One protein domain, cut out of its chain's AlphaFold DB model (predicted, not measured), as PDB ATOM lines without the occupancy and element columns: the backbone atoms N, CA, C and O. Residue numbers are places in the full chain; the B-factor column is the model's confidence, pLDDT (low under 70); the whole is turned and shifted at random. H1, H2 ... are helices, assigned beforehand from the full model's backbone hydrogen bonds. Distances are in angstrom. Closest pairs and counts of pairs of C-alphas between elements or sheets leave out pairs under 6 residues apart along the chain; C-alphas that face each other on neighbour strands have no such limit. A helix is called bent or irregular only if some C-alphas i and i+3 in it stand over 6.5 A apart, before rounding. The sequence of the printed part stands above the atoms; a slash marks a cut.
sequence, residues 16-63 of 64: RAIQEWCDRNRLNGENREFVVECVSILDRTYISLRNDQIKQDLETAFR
ATOM      1  N   ARG A  16      83.477 165.107 132.859       91.62
ATOM      2  CA  ARG A  16      82.910 165.303 134.198       91.62
ATOM      3  C   ARG A  16      83.939 165.799 135.220       91.62
ATOM      4  O   ARG A  16      83.599 166.634 136.046       91.62
ATOM      5  N   ALA A  17      85.184 165.329 135.161       92.12
ATOM      6  CA  ALA A  17      86.226 165.774 136.087       92.12
ATOM      7  C   ALA A  17      86.580 167.256 135.868       92.12
ATOM      8  O   ALA A  17      86.804 167.989 136.829       92.12
ATOM      9  N   ILE A  18      86.568 167.712 134.610       92.75
ATOM     10  CA  ILE A  18      86.795 169.119 134.251       92.75
ATOM     11  C   ILE A  18      85.629 169.981 134.751       92.75
ATOM     12  O   ILE A  18      85.843 171.045 135.329       92.75
ATOM     13  N   GLN A  19      84.395 169.495 134.591       92.62
ATOM     14  CA  GLN A  19      83.201 170.161 135.109       92.62
ATOM     15  C   GLN A  19      83.213 170.282 136.637       92.62
ATOM     16  O   GLN A  19      83.027 171.380 137.151       92.62
ATOM     17  N   GLU A  20      83.511 169.195 137.353       94.38
ATOM     18  CA  GLU A  20      83.609 169.200 138.818       94.38
ATOM     19  C   GLU A  20      84.712 170.146 139.309       94.38
ATOM     20  O   GLU A  20      84.562 170.806 140.339       94.38
ATOM     21  N   TRP A  21      85.822 170.251 138.573       95.50
ATOM     22  CA  TRP A  21      86.856 171.238 138.864       95.50
ATOM     23  C   TRP A  21      86.347 172.669 138.647       95.50
ATOM     24  O   TRP A  21      86.570 173.523 139.507       95.50
ATOM     25  N   CYS A  22      85.614 172.937 137.562       95.50
ATOM     26  CA  CYS A  22      84.996 174.244 137.328       95.50
ATOM     27  C   CYS A  22      84.014 174.615 138.449       95.50
ATOM     28  O   CYS A  22      84.077 175.733 138.962       95.50
ATOM     29  N   ASP A  23      83.178 173.667 138.885       94.94
ATOM     30  CA  ASP A  23      82.219 173.849 139.983       94.94
ATOM     31  C   ASP A  23      82.929 174.219 141.293       94.94
ATOM     32  O   ASP A  23      82.563 175.191 141.959       94.94
ATOM     33  N   ARG A  24      84.007 173.500 141.640       96.88
ATOM     34  CA  ARG A  24      84.821 173.786 142.838       96.88
ATOM     35  C   ARG A  24      85.465 175.171 142.802       96.88
ATOM     36  O   ARG A  24      85.620 175.792 143.851       96.88
ATOM     37  N   ASN A  25      85.811 175.660 141.613       95.69
ATOM     38  CA  ASN A  25      86.423 176.972 141.407       95.69
ATOM     39  C   ASN A  25      85.399 178.080 141.106       95.69
ATOM     40  O   ASN A  25      85.793 179.208 140.820       95.69
ATOM     41  N   ARG A  26      84.091 177.786 141.199       94.62
ATOM     42  CA  ARG A  26      82.994 178.733 140.928       94.62
ATOM     43  C   ARG A  26      83.077 179.361 139.527       94.62
ATOM     44  O   ARG A  26      82.674 180.508 139.334       94.62
ATOM     45  N   LEU A  27      83.602 178.612 138.556       93.50
ATOM     46  CA  LEU A  27      83.648 179.020 137.155       93.50
ATOM     47  C   LEU A  27      82.293 178.757 136.500       93.50
ATOM     48  O   LEU A  27      81.830 177.617 136.429       93.50
ATOM     49  N   ASN A  28      81.683 179.824 135.991       91.81
ATOM     50  CA  ASN A  28      80.340 179.816 135.418       91.81
ATOM     51  C   ASN A  28      80.329 180.496 134.041       91.81
ATOM     52  O   ASN A  28      81.234 181.269 133.722       91.81
ATOM     53  N   GLY A  29      79.279 180.233 133.258       92.06
ATOM     54  CA  GLY A  29      79.058 180.854 131.948       92.06
ATOM     55  C   GLY A  29      80.213 180.620 130.974       92.06
ATOM     56  O   GLY A  29      80.808 179.543 130.956       92.06
ATOM     57  N   GLU A  30      80.558 181.655 130.212       93.06
ATOM     58  CA  GLU A  30      81.589 181.613 129.164       93.06
ATOM     59  C   GLU A  30      82.963 181.167 129.687       93.06
ATOM     60  O   GLU A  30      83.679 180.433 129.013       93.06
ATOM     61  N   ASN A  31      83.317 181.515 130.929       91.12
ATOM     62  CA  ASN A  31      84.588 181.097 131.529       91.12
ATOM     63  C   ASN A  31      84.663 179.577 131.734       91.12
ATOM     64  O   ASN A  31      85.733 178.983 131.602       91.12
ATOM     65  N   ARG A  32      83.534 178.935 132.059       93.88
ATOM     66  CA  ARG A  32      83.463 177.475 132.195       93.88
ATOM     67  C   ARG A  32      83.649 176.809 130.838       93.88
ATOM     68  O   ARG A  32      84.415 175.856 130.737       93.88
ATOM     69  N   GLU A  33      82.948 177.299 129.821       92.81
ATOM     70  CA  GLU A  33      83.015 176.756 128.461       92.81
ATOM     71  C   GLU A  33      84.424 176.888 127.885       92.81
ATOM     72  O   GLU A  33      84.994 175.895 127.433       92.81
ATOM     73  N   PHE A  34      85.032 178.067 128.039       94.25
ATOM     74  CA  PHE A  34      86.412 178.323 127.644       94.25
ATOM     75  C   PHE A  34      87.395 177.349 128.307       94.25
ATOM     76  O   PHE A  34      88.190 176.704 127.626       94.25
ATOM     77  N   VAL A  35      87.326 177.182 129.633       94.50
ATOM     78  CA  VAL A  35      88.222 176.263 130.356       94.50
ATOM     79  C   VAL A  35      88.024 174.822 129.900       94.50
ATOM     80  O   VAL A  35      88.998 174.102 129.679       94.50
ATOM     81  N   VAL A  36      86.774 174.394 129.739       93.12
ATOM     82  CA  VAL A  36      86.442 173.050 129.265       93.12
ATOM     83  C   VAL A  36      87.036 172.786 127.880       93.12
ATOM     84  O   VAL A  36      87.613 171.718 127.653       93.12
ATOM     85  N   GLU A  37      86.934 173.750 126.970       94.19
ATOM     86  CA  GLU A  37      87.486 173.647 125.623       94.19
ATOM     87  C   GLU A  37      89.020 173.640 125.635       94.19
ATOM     88  O   GLU A  37      89.635 172.738 125.062       94.19
ATOM     89  N   CYS A  38      89.650 174.563 126.369       95.81
ATOM     90  CA  CYS A  38      91.104 174.614 126.518       95.81
ATOM     91  C   CYS A  38      91.674 173.304 127.067       95.81
ATOM     92  O   CYS A  38      92.615 172.751 126.497       95.81
ATOM     93  N   VAL A  39      91.094 172.775 128.149       94.75
ATOM     94  CA  VAL A  39      91.553 171.513 128.745       94.75
ATOM     95  C   VAL A  39      91.361 170.356 127.766       94.75
ATOM     96  O   VAL A  39      92.254 169.523 127.634       94.75
ATOM     97  N   SER A  40      90.256 170.333 127.019       91.88
ATOM     98  CA  SER A  40      90.010 169.301 126.005       91.88
ATOM     99  C   SER A  40      91.048 169.325 124.875       91.88
ATOM    100  O   SER A  40      91.492 168.270 124.420       91.88
ATOM    101  N   ILE A  41      91.461 170.511 124.418       94.50
ATOM    102  CA  ILE A  41      92.498 170.665 123.383       94.50
ATOM    103  C   ILE A  41      93.862 170.211 123.913       94.50
ATOM    104  O   ILE A  41      94.574 169.463 123.233       94.50
ATOM    105  N   LEU A  42      94.220 170.630 125.128       94.88
ATOM    106  CA  LEU A  42      95.484 170.250 125.760       94.88
ATOM    107  C   LEU A  42      95.568 168.738 125.987       94.88
ATOM    108  O   LEU A  42      96.594 168.135 125.673       94.88
ATOM    109  N   ASP A  43      94.486 168.118 126.456       93.81
ATOM    110  CA  ASP A  43      94.417 166.674 126.693       93.81
ATOM    111  C   ASP A  43      94.602 165.876 125.394       93.81
ATOM    112  O   ASP A  43      95.462 164.997 125.308       93.81
ATOM    113  N   ARG A  44      93.886 166.254 124.325       92.19
ATOM    114  CA  ARG A  44      94.057 165.647 122.991       92.19
ATOM    115  C   ARG A  44      95.491 165.774 122.484       92.19
ATOM    116  O   ARG A  44      96.048 164.807 121.962       92.19
ATOM    117  N   THR A  45      96.092 166.949 122.659       94.56
ATOM    118  CA  THR A  45      97.471 167.217 122.232       94.56
ATOM    119  C   THR A  45      98.458 166.347 123.009       94.56
ATOM    120  O   THR A  45      99.306 165.686 122.409       94.56
ATOM    121  N   TYR A  46      98.309 166.269 124.333       91.88
ATOM    122  CA  TYR A  46      99.134 165.421 125.192       91.88
ATOM    123  C   TYR A  46      99.043 163.942 124.799       91.88
ATOM    124  O   TYR A  46     100.072 163.276 124.658       91.88
ATOM    125  N   ILE A  47      97.832 163.428 124.572       91.38
ATOM    126  CA  ILE A  47      97.611 162.037 124.156       91.38
ATOM    127  C   ILE A  47      98.283 161.754 122.815       91.38
ATOM    128  O   ILE A  47      98.922 160.710 122.672       91.38
ATOM    129  N   SER A  48      98.173 162.669 121.846       91.31
ATOM    130  CA  SER A  48      98.838 162.521 120.548       91.31
ATOM    131  C   SER A  48     100.352 162.411 120.711       91.31
ATOM    132  O   SER A  48     100.941 161.421 120.277       91.31
ATOM    133  N   LEU A  49     100.968 163.365 121.419       92.81
ATOM    134  CA  LEU A  49     102.414 163.384 121.657       92.81
ATOM    135  C   LEU A  49     102.892 162.122 122.382       92.81
ATOM    136  O   LEU A  49     103.905 161.529 122.019       92.81
ATOM    137  N   ARG A  50     102.147 161.668 123.393       89.44
ATOM    138  CA  ARG A  50     102.475 160.441 124.124       89.44
ATOM    139  C   ARG A  50     102.349 159.191 123.271       89.44
ATOM    140  O   ARG A  50     103.194 158.310 123.385       89.44
ATOM    141  N   ASN A  51     101.321 159.095 122.436       89.00
ATOM    142  CA  ASN A  51     101.174 157.960 121.531       89.00
ATOM    143  C   ASN A  51     102.322 157.903 120.523       89.00
ATOM    144  O   ASN A  51     102.807 156.811 120.235       89.00
ATOM    145  N   ASP A  52     102.775 159.050 120.019       89.94
ATOM    146  CA  ASP A  52     103.911 159.102 119.098       89.94
ATOM    147  C   ASP A  52     105.229 158.753 119.797       89.94
ATOM    148  O   ASP A  52     106.001 157.965 119.254       89.94
ATOM    149  N   GLN A  53     105.432 159.203 121.040       88.31
ATOM    150  CA  GLN A  53     106.569 158.762 121.852       88.31
ATOM    151  C   GLN A  53     106.550 157.243 122.079       88.31
ATOM    152  O   GLN A  53     107.560 156.581 121.872       88.31
ATOM    153  N   ILE A  54     105.398 156.664 122.442       86.94
ATOM    154  CA  ILE A  54     105.271 155.210 122.636       86.94
ATOM    155  C   ILE A  54     105.619 154.463 121.342       86.94
ATOM    156  O   ILE A  54     106.292 153.438 121.399       86.94
ATOM    157  N   LYS A  55     105.193 154.953 120.170       87.50
ATOM    158  CA  LYS A  55     105.571 154.337 118.885       87.50
ATOM    159  C   LYS A  55     107.089 154.355 118.686       87.50
ATOM    160  O   LYS A  55     107.651 153.309 118.378       87.50
ATOM    161  N   GLN A  56     107.740 155.498 118.911       88.12
ATOM    162  CA  GLN A  56     109.198 155.635 118.786       88.12
ATOM    163  C   GLN A  56     109.954 154.717 119.756       88.12
ATOM    164  O   GLN A  56     110.934 154.070 119.375       88.12
ATOM    165  N   ASP A  57     109.478 154.616 120.998       85.69
ATOM    166  CA  ASP A  57     110.071 153.750 122.018       85.69
ATOM    167  C   ASP A  57     109.964 152.272 121.614       85.69
ATOM    168  O   ASP A  57     110.926 151.514 121.753       85.69
ATOM    169  N   LEU A  58     108.820 151.861 121.053       85.12
ATOM    170  CA  LEU A  58     108.619 150.500 120.552       85.12
ATOM    171  C   LEU A  58     109.507 150.205 119.343       85.12
ATOM    172  O   LEU A  58     110.174 149.173 119.324       85.12
ATOM    173  N   GLU A  59     109.570 151.104 118.362       86.25
ATOM    174  CA  GLU A  59     110.456 150.948 117.202       86.25
ATOM    175  C   GLU A  59     111.925 150.806 117.615       86.25
ATOM    176  O   GLU A  59     112.654 149.995 117.044       86.25
ATOM    177  N   THR A  60     112.351 151.549 118.638       84.00
ATOM    178  CA  THR A  60     113.710 151.470 119.186       84.00
ATOM    179  C   THR A  60     113.946 150.151 119.926       84.00
ATOM    180  O   THR A  60     114.989 149.524 119.744       84.00
ATOM    181  N   ALA A  61     112.984 149.705 120.738       79.06
ATOM    182  CA  ALA A  61     113.092 148.473 121.517       79.06
ATOM    183  C   ALA A  61     113.089 147.202 120.647       79.06
ATOM    184  O   ALA A  61     113.790 146.252 120.980       79.06
ATOM    185  N   PHE A  62     112.336 147.187 119.540       74.38
ATOM    186  CA  PHE A  62     112.234 146.044 118.618       74.38
ATOM    187  C   PHE A  62     113.263 146.061 117.467       74.38
ATOM    188  O   PHE A  62     113.293 145.125 116.672       74.38
ATOM    189  N   ARG A  63     114.105 147.102 117.353       68.38
ATOM    190  CA  ARG A  63     115.242 147.160 116.405       68.38
ATOM    191  C   ARG A  63     116.553 146.560 116.950       68.38
ATOM    192  O   ARG A  63     117.560 146.613 116.244       68.38
TER     193      ARG A  63
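AT A GLANCE: This is residues 16 to 63 of the 64 residues of an uncharacterized protein of Acetobacter cibinongensis (UniProt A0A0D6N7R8). One long helix, H2, makes the length of the model, and a short helix, H1, folds back against one end of it, the two forming a lopsided helical hairpin. Beyond the hairpin, residues 41 to 63, of which 41 to 61 belong to H2, stick out as a free arm. The printed part has 48 residues with two named helices, H1 then H2 along the chain, and no named strand; the class is all helix. The whole is extended, with a radius of gyration of the C-alphas of 16.4 A, and the C-alphas span 51 by 16 by 12 A, a rod.

HOW THE PARTS SIT: H1, residues 16 to 24, is joined by a tight link of 5 residues to H2, residues 30 to 61. H1 and H2 form a helical hairpin and touch, with 6 pairs of C-alphas within 8 A. Their closest C-alphas are those of Cys 22 and Arg 32, 6.3 A apart. H2 touches H1 with residues 32 to 39 alone. The two helices run opposite ways at a steep tilt of 43 degrees, and their centres are 19.1 A apart. In both H1 and H2, every O i to N i+4 pair is within hydrogen-bond range.

IN THESE COORDINATES: H1 begins at C-alpha 16, at (82.910, 165.303, 134.198), and measures 12.3 A from first to last C-alpha. H2 begins at C-alpha 30, at (81.589, 181.613, 129.164), and ends at C-alpha 61, at (113.092, 148.473, 121.517), 46.4 A away. Neither helix is bent or irregular.

THE WHOLE: The two C-alphas farthest apart are those of Gly 29 and Arg 63, at 51.8 A. The printed part has no cut, and its one link between named helices is tight. The mean pLDDT of the printed part is 90.9, and residue 63 is the one printed residue under 70.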